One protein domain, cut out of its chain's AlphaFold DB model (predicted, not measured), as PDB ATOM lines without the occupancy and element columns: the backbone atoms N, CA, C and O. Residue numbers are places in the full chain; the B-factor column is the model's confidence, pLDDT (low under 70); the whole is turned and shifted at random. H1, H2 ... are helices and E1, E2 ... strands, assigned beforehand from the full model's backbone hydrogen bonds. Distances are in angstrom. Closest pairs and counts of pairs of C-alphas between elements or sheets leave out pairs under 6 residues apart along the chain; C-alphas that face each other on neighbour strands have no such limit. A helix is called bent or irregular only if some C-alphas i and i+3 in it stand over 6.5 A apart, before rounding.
ATOM      1  N   VAL A  36      17.376 -35.028 -11.392       49.09
ATOM      2  CA  VAL A  36      16.291 -34.070 -11.254       49.09
ATOM      3  C   VAL A  36      16.072 -33.221 -12.517       49.09
ATOM      4  O   VAL A  36      16.633 -32.138 -12.657       49.09
ATOM      5  N   ASP A  37      15.144 -33.628 -13.398       49.75
ATOM      6  CA  ASP A  37      14.287 -32.610 -14.023       49.75
ATOM      7  C   ASP A  37      13.555 -31.943 -12.848       49.75
ATOM      8  O   ASP A  37      12.579 -32.463 -12.304       49.75
ATOM      9  N   SER A  38      14.174 -30.886 -12.321       54.09
ATOM     10  CA  SER A  38      13.710 -30.100 -11.178       54.09
ATOM     11  C   SER A  38      12.646 -29.106 -11.598       54.09
ATOM     12  O   SER A  38      12.263 -28.247 -10.804       54.09
ATOM     13  N   SER A  39      12.200 -29.166 -12.856       70.75
ATOM     14  CA  SER A  39      11.079 -28.364 -13.288       70.75
ATOM     15  C   SER A  39       9.824 -28.931 -12.640       70.75
ATOM     16  O   SER A  39       9.302 -29.984 -13.005       70.75
ATOM     17  N   LEU A  40       9.361 -28.222 -11.613       85.12
ATOM     18  CA  LEU A  40       7.979 -28.324 -11.196       85.12
ATOM     19  C   LEU A  40       7.114 -28.015 -12.419       85.12
ATOM     20  O   LEU A  40       7.304 -26.992 -13.080       85.12
ATOM     21  N   LYS A  41       6.199 -28.923 -12.744       88.81
ATOM     22  CA  LYS A  41       5.267 -28.771 -13.860       88.81
ATOM     23  C   LYS A  41       3.897 -28.481 -13.293       88.81
ATOM     24  O   LYS A  41       3.428 -29.209 -12.419       88.81
ATOM     25  N   GLU A  42       3.264 -27.433 -13.798       91.94
ATOM     26  CA  GLU A  42       1.868 -27.174 -13.478       91.94
ATOM     27  C   GLU A  42       0.996 -28.276 -14.070       91.94
ATOM     28  O   GLU A  42       1.122 -28.636 -15.244       91.94
ATOM     29  N   ARG A  43       0.142 -28.851 -13.227       90.56
ATOM     30  CA  ARG A  43      -0.818 -29.892 -13.587       90.56
ATOM     31  C   ARG A  43      -2.098 -29.684 -12.803       90.56
ATOM     32  O   ARG A  43      -2.060 -29.225 -11.663       90.56
ATOM     33  N   GLU A  44      -3.221 -30.046 -13.404       92.44
ATOM     34  CA  GLU A  44      -4.456 -30.241 -12.657       92.44
ATOM     35  C   GLU A  44      -4.355 -31.569 -11.909       92.44
ATOM     36  O   GLU A  44      -4.153 -32.620 -12.520       92.44
ATOM     37  N   VAL A  45      -4.438 -31.508 -10.585       92.75
ATOM     38  CA  VAL A  45      -4.389 -32.684  -9.722       92.75
ATOM     39  C   VAL A  45      -5.701 -32.812  -8.980       92.75
ATOM     40  O   VAL A  45      -6.283 -31.823  -8.531       92.75
ATOM     41  N   GLU A  46      -6.137 -34.048  -8.803       94.94
ATOM     42  CA  GLU A  46      -7.182 -34.356  -7.842       94.94
ATOM     43  C   GLU A  46      -6.516 -34.754  -6.536       94.94
ATOM     44  O   GLU A  46      -5.522 -35.480  -6.534       94.94
ATOM     45  N   PHE A  47      -7.036 -34.265  -5.419       95.81
ATOM     46  CA  PHE A  47      -6.461 -34.515  -4.108       95.81
ATOM     47  C   PHE A  47      -7.507 -35.036  -3.135       95.81
ATOM     48  O   PHE A  47      -8.684 -34.677  -3.193       95.81
ATOM     49  N   VAL A  48      -7.036 -35.857  -2.201       97.75
ATOM     50  CA  VAL A  48      -7.774 -36.329  -1.036       97.75
ATOM     51  C   VAL A  48      -6.843 -36.250   0.165       97.75
ATOM     52  O   VAL A  48      -5.790 -36.882   0.210       97.75
ATOM     53  N   TRP A  49      -7.216 -35.438   1.143       98.19
ATOM     54  CA  TRP A  49      -6.504 -35.301   2.402       98.19
ATOM     55  C   TRP A  49      -7.313 -35.982   3.490       98.19
ATOM     56  O   TRP A  49      -8.436 -35.582   3.797       98.19
ATOM     57  N   LEU A  50      -6.733 -37.037   4.046       98.25
ATOM     58  CA  LEU A  50      -7.391 -37.962   4.952       98.25
ATOM     59  C   LEU A  50      -6.765 -37.857   6.338       98.25
ATOM     60  O   LEU A  50      -5.560 -38.032   6.502       98.25
ATOM     61  N   TRP A  51      -7.594 -37.632   7.351       98.00
ATOM     62  CA  TRP A  51      -7.175 -37.630   8.747       98.00
ATOM     63  C   TRP A  51      -7.910 -38.727   9.508       98.00
ATOM     64  O   TRP A  51      -9.132 -38.684   9.635       98.00
ATOM     65  N   ILE A  52      -7.167 -39.685  10.062       96.38
ATOM     66  CA  ILE A  52      -7.728 -40.853  10.761       96.38
ATOM     67  C   ILE A  52      -7.649 -40.671  12.284       96.38
ATOM     68  O   ILE A  52      -6.633 -40.244  12.827       96.38
ATOM     69  N   ASP A  53      -8.705 -41.017  13.018       95.19
ATOM     70  CA  ASP A  53      -8.687 -41.017  14.480       95.19
ATOM     71  C   ASP A  53      -7.907 -42.223  15.024       95.19
ATOM     72  O   ASP A  53      -8.408 -43.349  15.121       95.19
ATOM     73  N   LEU A  54      -6.659 -41.964  15.416       92.44
ATOM     74  CA  LEU A  54      -5.745 -42.967  15.962       92.44
ATOM     75  C   LEU A  54      -5.774 -43.063  17.499       92.44
ATOM     76  O   LEU A  54      -5.036 -43.869  18.073       92.44
ATOM     77  N   ARG A  55      -6.585 -42.257  18.200       86.38
ATOM     78  CA  ARG A  55      -6.490 -42.107  19.668       86.38
ATOM     79  C   ARG A  55      -6.795 -43.394  20.436       86.38
ATOM     80  O   ARG A  55      -6.137 -43.654  21.440       86.38
ATOM     81  N   LEU A  56      -7.733 -44.211  19.953       68.62
ATOM     82  CA  LEU A  56      -8.323 -45.315  20.729       68.62
ATOM     83  C   LEU A  56      -8.054 -46.722  20.184       68.62
ATOM     84  O   LEU A  56      -8.600 -47.683  20.712       68.62
ATOM     85  N   SER A  57      -7.235 -46.867  19.146       69.25
ATOM     86  CA  SER A  57      -7.057 -48.165  18.490       69.25
ATOM     87  C   SER A  57      -5.646 -48.703  18.678       69.25
ATOM     88  O   SER A  57      -4.662 -47.984  18.518       69.25
ATOM     89  N   ASN A  58      -5.558 -49.984  19.023       82.12
ATOM     90  CA  ASN A  58      -4.355 -50.813  18.945       82.12
ATOM     91  C   ASN A  58      -3.976 -51.153  17.488       82.12
ATOM     92  O   ASN A  58      -2.887 -51.661  17.246       82.12
ATOM     93  N   GLU A  59      -4.830 -50.811  16.523       84.31
ATOM     94  CA  GLU A  59      -4.726 -51.141  15.097       84.31
ATOM     95  C   GLU A  59      -4.255 -49.930  14.267       84.31
ATOM     96  O   GLU A  59      -4.482 -49.859  13.063       84.31
ATOM     97  N   ARG A  60      -3.585 -48.938  14.882       90.31
ATOM     98  CA  ARG A  60      -3.180 -47.683  14.203       90.31
ATOM     99  C   ARG A  60      -2.449 -47.934  12.884       90.31
ATOM    100  O   ARG A  60      -2.731 -47.277  11.886       90.31
ATOM    101  N   ALA A  61      -1.503 -48.870  12.900       89.62
ATOM    102  CA  ALA A  61      -0.712 -49.222  11.728       89.62
ATOM    103  C   ALA A  61      -1.559 -49.904  10.644       89.62
ATOM    104  O   ALA A  61      -1.362 -49.631   9.465       89.62
ATOM    105  N   GLU A  62      -2.516 -50.742  11.037       91.69
ATOM    106  CA  GLU A  62      -3.429 -51.422  10.118       91.69
ATOM    107  C   GLU A  62      -4.385 -50.433   9.453       91.69
ATOM    108  O   GLU A  62      -4.555 -50.480   8.241       91.69
ATOM    109  N   MET A  63      -4.916 -49.460  10.198       93.00
ATOM    110  CA  MET A  63      -5.778 -48.416   9.636       93.00
ATOM    111  C   MET A  63      -5.056 -47.544   8.608       93.00
ATOM    112  O   MET A  63      -5.583 -47.290   7.526       93.00
ATOM    113  N   LEU A  64      -3.839 -47.094   8.934       94.06
ATOM    114  CA  LEU A  64      -2.999 -46.355   7.988       94.06
ATOM    115  C   LEU A  64      -2.668 -47.234   6.773       94.06
ATOM    116  O   LEU A  64      -2.782 -46.785   5.636       94.06
ATOM    117  N   GLY A  65      -2.319 -48.502   7.017       93.69
ATOM    118  CA  GLY A  65      -2.084 -49.523   5.996       93.69
ATOM    119  C   GLY A  65      -3.253 -49.673   5.030       93.69
ATOM    120  O   GLY A  65      -3.066 -49.661   3.816       93.69
ATOM    121  N   ARG A  66      -4.467 -49.745   5.571       95.50
ATOM    122  CA  ARG A  66      -5.698 -49.894   4.805       95.50
ATOM    123  C   ARG A  66      -6.009 -48.660   3.967       95.50
ATOM    124  O   ARG A  66      -6.369 -48.803   2.805       95.50
ATOM    125  N   ALA A  67      -5.808 -47.463   4.514       95.31
ATOM    126  CA  ALA A  67      -5.987 -46.221   3.766       95.31
ATOM    127  C   ALA A  67      -5.023 -46.120   2.574       95.31
ATOM    128  O   ALA A  67      -5.435 -45.761   1.473       95.31
ATOM    129  N   MET A  68      -3.755 -46.493   2.776       93.62
ATOM    130  CA  MET A  68      -2.774 -46.561   1.690       93.62
ATOM    131  C   MET A  68      -3.151 -47.613   0.646       93.62
ATOM    132  O   MET A  68      -3.055 -47.342  -0.546       93.62
ATOM    133  N   ALA A  69      -3.605 -48.794   1.079       91.56
ATOM    134  CA  ALA A  69      -4.048 -49.845   0.169       91.56
ATOM    135  C   ALA A  69      -5.213 -49.367  -0.709       91.56
ATOM    136  O   ALA A  69      -5.131 -49.493  -1.924       91.56
ATOM    137  N   LEU A  70      -6.231 -48.724  -0.124       94.00
ATOM    138  CA  LEU A  70      -7.349 -48.146  -0.878       94.00
ATOM    139  C   LEU A  70      -6.884 -47.104  -1.905       94.00
ATOM    140  O   LEU A  70      -7.399 -47.079  -3.022       94.00
ATOM    141  N   ALA A  71      -5.916 -46.257  -1.547       91.75
ATOM    142  CA  ALA A  71      -5.351 -45.268  -2.461       91.75
ATOM    143  C   ALA A  71      -4.647 -45.938  -3.652       91.75
ATOM    144  O   ALA A  71      -4.938 -45.614  -4.802       91.75
ATOM    145  N   VAL A  72      -3.774 -46.915  -3.386       87.19
ATOM    146  CA  VAL A  72      -3.041 -47.659  -4.423       87.19
ATOM    147  C   VAL A  72      -3.990 -48.465  -5.311       87.19
ATOM    148  O   VAL A  72      -3.852 -48.441  -6.531       87.19
ATOM    149  N   GLU A  73      -4.985 -49.135  -4.721       87.06
ATOM    150  CA  GLU A  73      -6.050 -49.850  -5.441       87.06
ATOM    151  C   GLU A  73      -6.849 -48.918  -6.365       87.06
ATOM    152  O   GLU A  73      -7.378 -49.376  -7.369       87.06
ATOM    153  N   SER A  74      -6.922 -47.624  -6.042       87.50
ATOM    154  CA  SER A  74      -7.609 -46.595  -6.840       87.50
ATOM    155  C   SER A  74      -6.662 -45.847  -7.788       87.50
ATOM    156  O   SER A  74      -7.000 -44.770  -8.269       87.50
ATOM    157  N   GLY A  75      -5.442 -46.352  -8.009       84.75
ATOM    158  CA  GLY A  75      -4.456 -45.719  -8.894       84.75
ATOM    159  C   GLY A  75      -3.906 -44.382  -8.384       84.75
ATOM    160  O   GLY A  75      -3.304 -43.629  -9.148       84.75
ATOM    161  N   CYS A  76      -4.101 -44.060  -7.105       89.00
ATOM    162  CA  CYS A  76      -3.625 -42.813  -6.522       89.00
ATOM    163  C   CYS A  76      -2.161 -42.898  -6.079       89.00
ATOM    164  O   CYS A  76      -1.654 -43.936  -5.652       89.00
ATOM    165  N   PHE A  77      -1.505 -41.746  -6.094       88.12
ATOM    166  CA  PHE A  77      -0.205 -41.506  -5.493       88.12
ATOM    167  C   PHE A  77      -0.370 -41.075  -4.028       88.12
ATOM    168  O   PHE A  77      -0.998 -40.056  -3.739       88.12
ATOM    169  N   VAL A  78       0.202 -41.843  -3.097       91.50
ATOM    170  CA  VAL A  78       0.313 -41.452  -1.683       91.50
ATOM    171  C   VAL A  78       1.600 -40.648  -1.515       91.50
ATOM    172  O   VAL A  78       2.689 -41.202  -1.636       91.50
ATOM    173  N   ASP A  79       1.473 -39.350  -1.249       90.12
ATOM    174  CA  ASP A  79       2.601 -38.409  -1.229       90.12
ATOM    175  C   ASP A  79       3.275 -38.338   0.144       90.12
ATOM    176  O   ASP A  79       4.472 -38.587   0.277       90.12
ATOM    177  N   ALA A  80       2.501 -38.043   1.190       88.56
ATOM    178  CA  ALA A  80       3.018 -37.924   2.542       88.56
ATOM    179  C   ALA A  80       2.134 -38.647   3.556       88.56
ATOM    180  O   ALA A  80       0.902 -38.640   3.493       88.56
ATOM    181  N   ILE A  81       2.801 -39.236   4.546       91.69
ATOM    182  CA  ILE A  81       2.175 -39.865   5.704       91.69
ATOM    183  C   ILE A  81       2.777 -39.206   6.939       91.69
ATOM    184  O   ILE A  81       3.923 -39.461   7.310       91.69
ATOM    185  N   CYS A  82       1.995 -38.346   7.579       92.19
ATOM    186  CA  CYS A  82       2.328 -37.725   8.853       92.19
ATOM    187  C   CYS A  82       1.206 -38.077   9.830       92.19
ATOM    188  O   CYS A  82       0.262 -37.297   9.964       92.19
ATOM    189  N   PRO A  83       1.239 -39.269  10.464       90.00
ATOM    190  CA  PRO A  83       0.107 -39.768  11.232       90.00
ATOM    191  C   PRO A  83      -0.379 -38.720  12.237       90.00
ATOM    192  O   PRO A  83       0.430 -38.212  13.016       90.00
ATOM    193  N   PRO A  84      -1.678 -38.385  12.238       93.69
ATOM    194  CA  PRO A  84      -2.804 -39.099  11.605       93.69
ATOM    195  C   PRO A  84      -3.163 -38.723  10.149       93.69
ATOM    196  O   PRO A  84      -4.149 -39.245   9.629       93.69
ATOM    197  N   LEU A  85      -2.423 -37.813   9.518       97.12
ATOM    198  CA  LEU A  85      -2.683 -37.283   8.178       97.12
ATOM    199  C   LEU A  85      -2.036 -38.139   7.078       97.12
ATOM    200  O   LEU A  85      -0.867 -38.523   7.178       97.12
ATOM    201  N   ILE A  86      -2.787 -38.364   6.003       97.31
ATOM    202  CA  ILE A  86      -2.328 -38.945   4.740       97.31
ATOM    203  C   ILE A  86      -2.746 -38.002   3.606       97.31
ATOM    204  O   ILE A  86      -3.921 -37.640   3.507       97.31
ATOM    205  N   THR A  87      -1.799 -37.618   2.751       96.69
ATOM    206  CA  THR A  87      -2.068 -36.853   1.525       96.69
ATOM    207  C   THR A  87      -2.030 -37.778   0.315       96.69
ATOM    208  O   THR A  87      -1.080 -38.536   0.106       96.69
ATOM    209  N   ILE A  88      -3.103 -37.742  -0.467       95.81
ATOM    210  CA  ILE A  88      -3.332 -38.636  -1.597       95.81
ATOM    211  C   ILE A  88      -3.655 -37.774  -2.807       95.81
ATOM    212  O   ILE A  88      -4.428 -36.819  -2.704       95.81
ATOM    213  N   TYR A  89      -3.075 -38.118  -3.948       93.88
ATOM    214  CA  TYR A  89      -3.265 -37.385  -5.185       93.88
ATOM    215  C   TYR A  89      -3.480 -38.319  -6.366       93.88
ATOM    216  O   TYR A  89      -2.915 -39.409  -6.429       93.88
ATOM    217  N   HIS A  90      -4.233 -37.853  -7.347       90.69
ATOM    218  CA  HIS A  90      -4.368 -38.481  -8.650       90.69
ATOM    219  C   HIS A  90      -3.903 -37.506  -9.747       90.69
ATOM    220  O   HIS A  90      -3.755 -36.305  -9.507       90.69
ATOM    221  N   ASN A  91      -3.585 -38.037 -10.932       85.44
ATOM    222  CA  ASN A  91      -3.009 -37.296 -12.065       85.44
ATOM    223  C   ASN A  91      -1.631 -36.635 -11.804       85.44
ATOM    224  O   ASN A  91      -1.184 -35.747 -12.531       85.44
ATOM    225  N   VAL A  92      -0.911 -37.083 -10.772       80.56
ATOM    226  CA  VAL A  92       0.447 -36.595 -10.467       80.56
ATOM    227  C   VAL A  92       1.471 -37.259 -11.386       80.56
ATOM    228  O   VAL A  92       2.322 -36.589 -11.972       80.56
ATOM    229  N   ILE A  93       1.345 -38.574 -11.570       71.88
ATOM    230  CA  ILE A  93       2.259 -39.407 -12.352       71.88
ATOM    231  C   ILE A  93       1.463 -40.008 -13.501       71.88
ATOM    232  O   ILE A  93       0.381 -40.551 -13.298       71.88
ATOM    233  N   SER A  94       1.994 -39.888 -14.715       58.22
ATOM    234  CA  SER A  94       1.402 -40.490 -15.906       58.22
ATOM    235  C   SER A  94       1.651 -41.998 -15.866       58.22
ATOM    236  O   SER A  94       2.557 -42.496 -16.531       58.22
ATOM    237  N   PHE A  95       0.898 -42.727 -15.043       50.91
ATOM    238  CA  PHE A  95       0.844 -44.178 -15.163       50.91
ATOM    239  C   PHE A  95       0.337 -44.494 -16.573       50.91
ATOM    240  O   PHE A  95      -0.609 -43.867 -17.050       50.91
ATOM    241  N   LYS A  96       1.036 -45.389 -17.278       39.94
ATOM    242  CA  LYS A  96       0.720 -45.765 -18.663       39.94
ATOM    243  C   LYS A  96      -0.783 -45.986 -18.848       39.94
ATOM    244  O   LYS A  96      -1.419 -46.643 -18.028       39.94
ATOM    245  N   GLU A  97      -1.293 -45.451 -19.954       41.28
ATOM    246  CA  GLU A  97      -2.657 -45.608 -20.458       41.28
ATOM    247  C   GLU A  97      -3.151 -47.055 -20.266       41.28
ATOM    248  O   GLU A  97      -2.578 -47.992 -20.826       41.28
ATOM    249  N   GLY A  98      -4.182 -47.242 -19.434       44.00
ATOM    250  CA  GLY A  98      -4.783 -48.557 -19.180       44.00
ATOM    251  C   GLY A  98      -5.353 -48.796 -17.777       44.00
ATOM    252  O   GLY A  98      -5.945 -49.850 -17.562       44.00
ATOM    253  N   GLY A  99      -5.186 -47.866 -16.830       47.84
ATOM    254  CA  GLY A  99      -5.851 -47.924 -15.522       47.84
ATOM    255  C   GLY A  99      -7.323 -47.510 -15.601       47.84
ATOM    256  O   GLY A  99      -7.688 -46.705 -16.458       47.84
ATOM    257  N   GLU A 100      -8.160 -48.067 -14.722       53.41
ATOM    258  CA  GLU A 100      -9.538 -47.604 -14.514       53.41
ATOM    259  C   GLU A 100      -9.553 -46.085 -14.285       53.41
ATOM    260  O   GLU A 100      -8.661 -45.538 -13.632       53.41
ATOM    261  N   THR A 101     -10.542 -45.395 -14.852       65.06
ATOM    262  CA  THR A 101     -10.743 -43.963 -14.632       65.06
ATOM    263  C   THR A 101     -10.901 -43.733 -13.132       65.06
ATOM    264  O   THR A 101     -11.837 -44.251 -12.526       65.06
ATOM    265  N   PHE A 102      -9.974 -43.002 -12.513       79.44
ATOM    266  CA  PHE A 102     -10.140 -42.612 -11.119       79.44
ATOM    267  C   PHE A 102     -11.345 -41.680 -11.011       79.44
ATOM    268  O   PHE A 102     -11.365 -40.600 -11.596       79.44
ATOM    269  N   GLU A 103     -12.336 -42.108 -10.239       88.06
ATOM    270  CA  GLU A 103     -13.506 -41.313  -9.899       88.06
ATOM    271  C   GLU A 103     -13.367 -40.872  -8.440       88.06
ATOM    272  O   GLU A 103     -13.611 -41.649  -7.511       88.06
ATOM    273  N   ARG A 104     -12.968 -39.612  -8.216       91.69
ATOM    274  CA  ARG A 104     -12.726 -39.053  -6.873       91.69
ATOM    275  C   ARG A 104     -13.877 -39.321  -5.905       91.69
ATOM    276  O   ARG A 104     -13.641 -39.676  -4.753       91.69
ATOM    277  N   THR A 105     -15.113 -39.175  -6.372       91.00
ATOM    278  CA  THR A 105     -16.320 -39.397  -5.565       91.00
ATOM    279  C   THR A 105     -16.466 -40.856  -5.132       91.00
ATOM    280  O   THR A 105     -16.828 -41.107  -3.984       91.00
ATOM    281  N   ASP A 106     -16.145 -41.817  -6.005       93.69
ATOM    282  CA  ASP A 106     -16.164 -43.243  -5.655       93.69
ATOM    283  C   ASP A 106     -15.086 -43.564  -4.615       93.69
ATOM    284  O   ASP A 106     -15.366 -44.167  -3.578       93.69
ATOM    285  N   PHE A 107     -13.867 -43.058  -4.819       95.31
ATOM    286  CA  PHE A 107     -12.777 -43.246  -3.867       95.31
ATOM    287  C   PHE A 107     -13.098 -42.663  -2.481       95.31
ATOM    288  O   PHE A 107     -12.895 -43.324  -1.459       95.31
ATOM    289  N   VAL A 108     -13.669 -41.456  -2.426       97.00
ATOM    290  CA  VAL A 108     -14.144 -40.843  -1.177       97.00
ATOM    291  C   VAL A 108     -15.265 -41.677  -0.549       97.00
ATOM    292  O   VAL A 108     -15.248 -41.895   0.663       97.00
ATOM    293  N   GLY A 109     -16.187 -42.216  -1.352       96.94
ATOM    294  CA  GLY A 109     -17.227 -43.139  -0.893       96.94
ATOM    295  C   GLY A 109     -16.658 -44.416  -0.266       96.94
ATOM    296  O   GLY A 109     -17.118 -44.842   0.795       96.94
ATOM    297  N   ARG A 110     -15.599 -44.989  -0.850       97.00
ATOM    298  CA  ARG A 110     -14.875 -46.143  -0.288       97.00
ATOM    299  C   ARG A 110     -14.196 -45.802   1.037       97.00
ATOM    300  O   ARG A 110     -14.296 -46.581   1.983       97.00
ATOM    301  N   LEU A 111     -13.555 -44.634   1.141       97.56
ATOM    302  CA  LEU A 111     -12.987 -44.151   2.406       97.56
ATOM    303  C   LEU A 111     -14.071 -43.971   3.474       97.56
ATOM    304  O   LEU A 111     -13.870 -44.364   4.624       97.56
ATOM    305  N   GLN A 112     -15.228 -43.425   3.097       97.50
ATOM    306  CA  GLN A 112     -16.360 -43.255   4.000       97.50
ATOM    307  C   GLN A 112     -16.939 -44.593   4.463       97.50
ATOM    308  O   GLN A 112     -17.255 -44.733   5.643       97.50
ATOM    309  N   ALA A 113     -17.044 -45.583   3.579       97.56
ATOM    310  CA  ALA A 113     -17.495 -46.923   3.936       97.56
ATOM    311  C   ALA A 113     -16.507 -47.644   4.874       97.56
ATOM    312  O   ALA A 113     -16.934 -48.306   5.816       97.56
ATOM    313  N   GLU A 114     -15.202 -47.493   4.638       96.75
ATOM    314  CA  GLU A 114     -14.147 -48.147   5.423       96.75
ATOM    315  C   GLU A 114     -13.965 -47.502   6.806       96.75
ATOM    316  O   GLU A 114     -13.880 -48.192   7.821       96.75
ATOM    317  N   PHE A 115     -13.903 -46.169   6.867       96.06
ATOM    318  CA  PHE A 115     -13.529 -45.457   8.089       96.06
ATOM    319  C   PHE A 115     -14.702 -44.768   8.783       96.06
ATOM    320  O   PHE A 115     -14.629 -44.535   9.990       96.06
ATOM    321  N   GLY A 116     -15.781 -44.440   8.071       95.25
ATOM    322  CA  GLY A 116     -16.971 -43.801   8.631       95.25
ATOM    323  C   GLY A 116     -16.633 -42.599   9.514       95.25
ATOM    324  O   GLY A 116     -15.918 -41.684   9.103       95.25
ATOM    325  N   SER A 117     -17.103 -42.634  10.763       96.19
ATOM    326  CA  SER A 117     -16.857 -41.615  11.793       96.19
ATOM    327  C   SER A 117     -15.457 -41.651  12.412       96.19
ATOM    328  O   SER A 117     -15.200 -40.933  13.374       96.19
ATOM    329  N   ARG A 118     -14.546 -42.483  11.901       95.19
ATOM    330  CA  ARG A 118     -13.142 -42.557  12.333       95.19
ATOM    331  C   ARG A 118     -12.196 -41.801  11.414       95.19
ATOM    332  O   ARG A 118     -11.000 -41.788  11.679       95.19
ATOM    333  N   ALA A 119     -12.700 -41.184  10.356       97.12
ATOM    334  CA  ALA A 119     -11.910 -40.338   9.480       97.12
ATOM    335  C   ALA A 119     -12.633 -39.030   9.195       97.12
ATOM    336  O   ALA A 119     -13.845 -38.923   9.359       97.12
ATOM    337  N   LYS A 120     -11.866 -38.028   8.794       98.19
ATOM    338  CA  LYS A 120     -12.374 -36.828   8.142       98.19
ATOM    339  C   LYS A 120     -11.573 -36.585   6.880       98.19
ATOM    340  O   LYS A 120     -10.383 -36.920   6.833       98.19
ATOM    341  N   VAL A 121     -12.251 -36.078   5.861       98.50
ATOM    342  CA  VAL A 121     -11.705 -35.973   4.515       98.50
ATOM    343  C   VAL A 121     -12.040 -34.621   3.913       98.50
ATOM    344  O   VAL A 121     -13.187 -34.167   3.929       98.50
ATOM    345  N   VAL A 122     -11.026 -34.023   3.300       98.38
ATOM    346  CA  VAL A 122     -11.191 -32.922   2.355       98.38
ATOM    347  C   VAL A 122     -10.658 -33.384   1.012       98.38
ATOM    348  O   VAL A 122      -9.547 -33.904   0.935       98.38
ATOM    349  N   HIS A 123     -11.444 -33.218  -0.044       97.81
ATOM    350  CA  HIS A 123     -11.056 -33.625  -1.391       97.81
ATOM    351  C   HIS A 123     -11.404 -32.551  -2.415       97.81
ATOM    352  O   HIS A 123     -12.295 -31.747  -2.183       97.81
ATOM    353  N   GLY A 124     -10.747 -32.549  -3.566       96.50
ATOM    354  CA  GLY A 124     -11.044 -31.591  -4.627       96.50
ATOM    355  C   GLY A 124     -10.156 -31.786  -5.845       96.50
ATOM    356  O   GLY A 124      -9.405 -32.757  -5.926       96.50
ATOM    357  N   ALA A 125     -10.249 -30.847  -6.780       95.00
ATOM    358  CA  ALA A 125      -9.353 -30.725  -7.921       95.00
ATOM    359  C   ALA A 125      -8.817 -29.297  -7.977       95.00
ATOM    360  O   ALA A 125      -9.569 -28.350  -7.749       95.00
ATOM    361  N   ALA A 126      -7.523 -29.141  -8.236       95.56
ATOM    362  CA  ALA A 126      -6.897 -27.833  -8.364       95.56
ATOM    363  C   ALA A 126      -5.579 -27.922  -9.136       95.56
ATOM    364  O   ALA A 126      -4.936 -28.971  -9.203       95.56
ATOM    365  N   THR A 127      -5.135 -26.796  -9.689       95.19
ATOM    366  CA  THR A 127      -3.800 -26.699 -10.283       95.19
ATOM    367  C   THR A 127      -2.728 -26.731  -9.193       95.19
ATOM    368  O   THR A 127      -2.862 -26.089  -8.146       95.19
ATOM    369  N   ALA A 128      -1.650 -27.470  -9.438       94.94
ATOM    370  CA  ALA A 128      -0.501 -27.555  -8.552       94.94
ATOM    371  C   ALA A 128       0.809 -27.706  -9.325       94.94
ATOM    372  O   ALA A 128       0.836 -28.168 -10.464       94.94
ATOM    373  N   SER A 129       1.904 -27.348  -8.664       93.50
ATOM    374  CA  SER A 129       3.258 -27.624  -9.126       93.50
ATOM    375  C   SER A 129       3.667 -29.035  -8.710       93.50
ATOM    376  O   SER A 129       3.763 -29.331  -7.520       93.50
ATOM    377  N   VAL A 130       3.919 -29.904  -9.684       90.44
ATOM    378  CA  VAL A 130       4.262 -31.314  -9.470       90.44
ATOM    379  C   VAL A 130       5.692 -31.586  -9.915       90.44
ATOM    380  O   VAL A 130       6.072 -31.245 -11.036       90.44
ATOM    381  N   GLY A 131       6.484 -32.241  -9.069       86.12
ATOM    382  CA  GLY A 131       7.840 -32.636  -9.429       86.12
ATOM    383  C   GLY A 131       8.708 -32.976  -8.230       86.12
ATOM    384  O   GLY A 131       8.226 -33.222  -7.127       86.12
ATOM    385  N   ASN A 132      10.017 -32.994  -8.459       83.81
ATOM    386  CA  ASN A 132      10.999 -33.213  -7.406       83.81
ATOM    387  C   ASN A 132      11.234 -31.928  -6.598       83.81
ATOM    388  O   ASN A 132      11.530 -30.877  -7.162       83.81
ATOM    389  N   ILE A 133      11.170 -32.037  -5.275       84.06
ATOM    390  CA  ILE A 133      11.336 -30.955  -4.304       84.06
ATOM    391  C   ILE A 133      12.479 -31.336  -3.362       84.06
ATOM    392  O   ILE A 133      12.471 -32.427  -2.790       84.06
ATOM    393  N   GLY A 134      13.452 -30.446  -3.164       80.88
ATOM    394  CA  GLY A 134      14.530 -30.637  -2.191       80.88
ATOM    395  C   GLY A 134      15.908 -30.237  -2.709       80.88
ATOM    396  O   GLY A 134      16.040 -29.373  -3.573       80.88
ATOM    397  N   SER A 135      16.943 -30.848  -2.138       75.00
ATOM    398  CA  SER A 135      18.348 -30.628  -2.476       75.00
ATOM    399  C   SER A 135      18.964 -31.853  -3.156       75.00
ATOM    400  O   SER A 135      18.340 -32.905  -3.288       75.00
ATOM    401  N   LYS A 136      20.238 -31.727  -3.551       68.94
ATOM    402  CA  LYS A 136      21.030 -32.839  -4.098       68.94
ATOM    403  C   LYS A 136      21.162 -34.016  -3.124       68.94
ATOM    404  O   LYS A 136      21.254 -35.151  -3.572       68.94
ATOM    405  N   ASP A 137      21.154 -33.739  -1.821       75.06
ATOM    406  CA  ASP A 137      21.344 -34.748  -0.773       75.06
ATOM    407  C   ASP A 137      20.021 -35.381  -0.327       75.06
ATOM    408  O   ASP A 137      19.999 -36.498   0.191       75.06
ATOM    409  N   ARG A 138      18.904 -34.661  -0.502       72.44
ATOM    410  CA  ARG A 138      17.567 -35.133  -0.144       72.44
ATOM    411  C   ARG A 138      16.512 -34.458  -1.004       72.44
ATOM    412  O   ARG A 138      16.287 -33.258  -0.871       72.44
ATOM    413  N   PHE A 139      15.798 -35.254  -1.786       77.19
ATOM    414  CA  PHE A 139      14.635 -34.811  -2.545       77.19
ATOM    415  C   PHE A 139      13.451 -35.756  -2.327       77.19
ATOM    416  O   PHE A 139      13.624 -36.900  -1.908       77.19
ATOM    417  N   SER A 140      12.251 -35.255  -2.594       82.06
ATOM    418  CA  SER A 140      11.012 -36.023  -2.665       82.06
ATOM    419  C   SER A 140      10.281 -35.636  -3.935       82.06
ATOM    420  O   SER A 140      10.277 -34.465  -4.303       82.06
ATOM    421  N   TYR A 141       9.655 -36.596  -4.602       83.31
ATOM    422  CA  TYR A 141       8.682 -36.282  -5.638       83.31
ATOM    423  C   TYR A 141       7.343 -35.994  -4.962       83.31
ATOM    424  O   TYR A 141       6.943 -36.767  -4.096       83.31
ATOM    425  N   GLY A 142       6.682 -34.896  -5.317       88.19
ATOM    426  CA  GLY A 142       5.442 -34.510  -4.658       88.19
ATOM    427  C   GLY A 142       4.737 -33.326  -5.301       88.19
ATOM    428  O   GLY A 142       5.048 -32.908  -6.422       88.19
ATOM    429  N   VAL A 143       3.763 -32.800  -4.562       91.81
ATOM    430  CA  VAL A 143       2.866 -31.725  -4.991       91.81
ATOM    431  C   VAL A 143       3.078 -30.495  -4.111       91.81
ATOM    432  O   VAL A 143       3.031 -30.590  -2.885       91.81
ATOM    433  N   VAL A 144       3.263 -29.332  -4.734       92.75
ATOM    434  CA  VAL A 144       3.333 -28.024  -4.068       92.75
ATOM    435  C   VAL A 144       2.229 -27.129  -4.606       92.75
ATOM    436  O   VAL A 144       2.139 -26.908  -5.815       92.75
ATOM    437  N   ALA A 145       1.407 -26.575  -3.719       94.38
ATOM    438  CA  ALA A 145       0.397 -25.606  -4.114       94.38
ATOM    439  C   ALA A 145      -0.022 -24.668  -2.981       94.38
ATOM    440  O   ALA A 145      -0.027 -25.037  -1.810       94.38
ATOM    441  N   ALA A 146      -0.460 -23.462  -3.350       95.44
ATOM    442  CA  ALA A 146      -0.928 -22.454  -2.399       95.44
ATOM    443  C   ALA A 146      -2.191 -22.882  -1.627       95.44
ATOM    444  O   ALA A 146      -2.406 -22.436  -0.506       95.44
ATOM    445  N   TRP A 147      -3.017 -23.770  -2.195       95.94
ATOM    446  CA  TRP A 147      -4.243 -24.260  -1.555       95.94
ATOM    447  C   TRP A 147      -3.996 -25.306  -0.457       95.94
ATOM    448  O   TRP A 147      -4.915 -25.602   0.302       95.94
ATOM    449  N   GLN A 148      -2.779 -25.848  -0.325       96.06
ATOM    450  CA  GLN A 148      -2.480 -26.894   0.662       96.06
ATOM    451  C   GLN A 148      -2.686 -26.408   2.105       96.06
ATOM    452  O   GLN A 148      -3.240 -27.133   2.928       96.06
ATOM    453  N   GLU A 149      -2.294 -25.171   2.417       96.44
ATOM    454  CA  GLU A 149      -2.509 -24.589   3.746       96.44
ATOM    455  C   GLU A 149      -4.007 -24.366   4.053       96.44
ATOM    456  O   GLU A 149      -4.476 -24.887   5.070       96.44
ATOM    457  N   PRO A 150      -4.802 -23.693   3.195       97.38
ATOM    458  CA  PRO A 150      -6.251 -23.590   3.375       97.38
ATOM    459  C   PRO A 150      -6.967 -24.941   3.523       97.38
ATOM    460  O   PRO A 150      -7.816 -25.088   4.405       97.38
ATOM    461  N   VAL A 151      -6.594 -25.947   2.723       97.88
ATOM    462  CA  VAL A 151      -7.150 -27.308   2.815       97.88
ATOM    463  C   VAL A 151      -6.804 -27.956   4.155       97.88
ATOM    464  O   VAL A 151      -7.679 -28.561   4.778       97.88
ATOM    465  N   LEU A 152      -5.567 -27.795   4.644       97.25
ATOM    466  CA  LEU A 152      -5.177 -28.285   5.969       97.25
ATOM    467  C   LEU A 152      -6.035 -27.654   7.063       97.25
ATOM    468  O   LEU A 152      -6.544 -28.356   7.937       97.25
ATOM    469  N   ILE A 153      -6.193 -26.330   7.017       97.62
ATOM    470  CA  ILE A 153      -6.981 -25.577   7.993       97.62
ATOM    471  C   ILE A 153      -8.420 -26.096   7.990       97.62
ATOM    472  O   ILE A 153      -8.929 -26.472   9.049       97.62
ATOM    473  N   HIS A 154      -9.038 -26.215   6.814       97.69
ATOM    474  CA  HIS A 154     -10.393 -26.745   6.664       97.69
ATOM    475  C   HIS A 154     -10.523 -28.162   7.239       97.69
ATOM    476  O   HIS A 154     -11.370 -28.418   8.097       97.69
ATOM    477  N   LEU A 155      -9.606 -29.065   6.877       97.88
ATOM    478  CA  LEU A 155      -9.563 -30.429   7.402       97.88
ATOM    479  C   LEU A 155      -9.432 -30.447   8.930       97.88
ATOM    480  O   LEU A 155     -10.075 -31.247   9.604       97.88
ATOM    481  N   THR A 156      -8.612 -29.577   9.524       97.00
ATOM    482  CA  THR A 156      -8.429 -29.550  10.985       97.00
ATOM    483  C   THR A 156      -9.681 -29.100  11.735       97.00
ATOM    484  O   THR A 156      -9.918 -29.606  12.833       97.00
ATOM    485  N   GLN A 157     -10.506 -28.242  11.132       97.12
ATOM    486  CA  GLN A 157     -11.749 -27.728  11.715       97.12
ATOM    487  C   GLN A 157     -12.922 -28.712  11.610       97.12
ATOM    488  O   GLN A 157     -13.835 -28.661  12.434       97.12
ATOM    489  N   GLN A 158     -12.876 -29.633  10.647       97.56
ATOM    490  CA  GLN A 158     -13.881 -30.680  10.490       97.56
ATOM    491  C   GLN A 158     -13.946 -31.644  11.681       97.56
ATOM    492  O   GLN A 158     -12.935 -31.974  12.329       97.56
ATOM    493  N   LYS A 159     -15.146 -32.178  11.905       97.56
ATOM    494  CA  LYS A 159     -15.391 -33.301  12.815       97.56
ATOM    495  C   LYS A 159     -15.099 -34.625  12.115       97.56
ATOM    496  O   LYS A 159     -15.234 -34.759  10.905       97.56
ATOM    497  N   PHE A 160     -14.729 -35.640  12.892       97.19
ATOM    498  CA  PHE A 160     -14.663 -36.996  12.354       97.19
ATOM    499  C   PHE A 160     -16.050 -37.460  11.886       97.19
ATOM    500  O   PHE A 160     -17.050 -37.233  12.568       97.19
ATOM    501  N   GLY A 161     -16.092 -38.102  10.722       97.12
ATOM    502  CA  GLY A 161     -17.300 -38.430   9.971       97.12
ATOM    503  C   GLY A 161     -17.648 -37.425   8.874       97.12
ATOM    504  O   GLY A 161     -18.561 -37.701   8.100       97.12
ATOM    505  N   GLU A 162     -16.947 -36.292   8.782       98.06
ATOM    506  CA  GLU A 162     -17.166 -35.300   7.727       98.06
ATOM    507  C   GLU A 162     -16.259 -35.561   6.518       98.06
ATOM    508  O   GLU A 162     -15.048 -35.742   6.645       98.06
ATOM    509  N   TYR A 163     -16.876 -35.566   5.339       97.88
ATOM    510  CA  TYR A 163     -16.237 -35.724   4.036       97.88
ATOM    511  C   TYR A 163     -16.737 -34.555   3.194       97.88
ATOM    512  O   TYR A 163     -17.936 -34.464   2.934       97.88
ATOM    513  N   SER A 164     -15.859 -33.614   2.850       97.12
ATOM    514  CA  SER A 164     -16.263 -32.409   2.121       97.12
ATOM    515  C   SER A 164     -15.426 -32.176   0.881       97.12
ATOM    516  O   SER A 164     -14.204 -32.346   0.902       97.12
ATOM    517  N   GLU A 165     -16.079 -31.642  -0.139       97.00
ATOM    518  CA  GLU A 165     -15.407 -31.111  -1.308       97.00
ATOM    519  C   GLU A 165     -14.851 -29.704  -1.039       97.00
ATOM    520  O   GLU A 165     -15.485 -28.875  -0.384       97.00
ATOM    521  N   TRP A 166     -13.637 -29.456  -1.522       94.50
ATOM    522  CA  TRP A 166     -12.974 -28.163  -1.545       94.50
ATOM    523  C   TRP A 166     -13.077 -27.563  -2.942       94.50
ATOM    524  O   TRP A 166     -12.766 -28.221  -3.938       94.50
TER     525      TRP A 166
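Overview. This is residues 36 to 166 of the 168 residues of an uncharacterized protein of Verrucomicrobiales bacterium (UniProt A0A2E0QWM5). A strongly twisted, bent sheet of six strands has two helices, H1 and H2, side by side over one face and a third, H3, over the other. Bends in E1 and E4 turn the sheet at one end, and the hairpin of E4 and E5 folds back so that E5 comes near E2. The 131 printed residues hold, in order, E1 H1 E2 E3 H2 E4 E5 H3 E6, a mixed class of helices and strands. The sheet is branched at E4 and mixed, with E4 and E6 parallel and its other neighbour pairs antiparallel. The whole is compact, with a radius of gyration of the C-alphas of 14.8 A, and spans 43 by 34 by 26 A.

Arrangement. E1, residues 41 to 52, bends by 73 degrees at residue 44. E3, residues 85 to 90, lies on one side of it, with N 48 and O 88 2.8 A apart; E4, residues 119 to 134, lies on the other, with N 49 and O 122 2.8 A apart. E2, residues 77 to 82, forms a hairpin with E3, N 77 to O 89 being 2.7 A. E4 bends by 99 degrees at residue 127. Its other side has E5, residues 139 to 144, in a hairpin, with N 133 and O 140 2.8 A apart, and E6, residues 163 to 166, with N 166 and O 123 2.7 A apart. The closest C-alphas of E2 and E5, those of Asp 79 and Gly 142, are 5.9 A apart. H1, residues 60 to 73, is on the sheet at a height of 9.2 A, over E3 and along the strands. H2, residues 104 to 118, is on the same face at 8.5 A, over E1 and E4, slantwise to the strands. They touch, closest at the C-alphas of Ala 67 and Leu 111, 7.4 A, and run opposite ways at a shallow tilt of 12 degrees. H3, residues 148 to 157, is on the opposite face at a height of 8.7 A, over E1 and only just over E4, with 3 C-alphas; its closest C-alpha pair with E4 is Leu 155 and Val 122, 5.9 A. Each O i to N i+4 pair is within hydrogen-bond range in H1 and H3, and 9 of 11 in H2.

Along the chain. E1 begins at C-alpha 41, (5.267, -28.771, -13.860), and is 30.3 A long; E4 is 30.5 A. H1 is 20.0 A and H2 19.5 A; H2 is irregular, C-alphas 114 and 117 being 9.5 A apart. H3 is 14.4 A. E6 ends at C-alpha 166, (-12.974, -28.163, -1.545).

Size, cuts and confidence. The C-alphas farthest apart, those of Asp 37 and Leu 56, are 43.4 A apart. The printed part has no cut. The link from E3 to H2, residues 91 to 103, is long. The mean pLDDT of the printed part is 88.1; residues 36 to 38, 56 to 57, 94 to 101 and 136 are under 70.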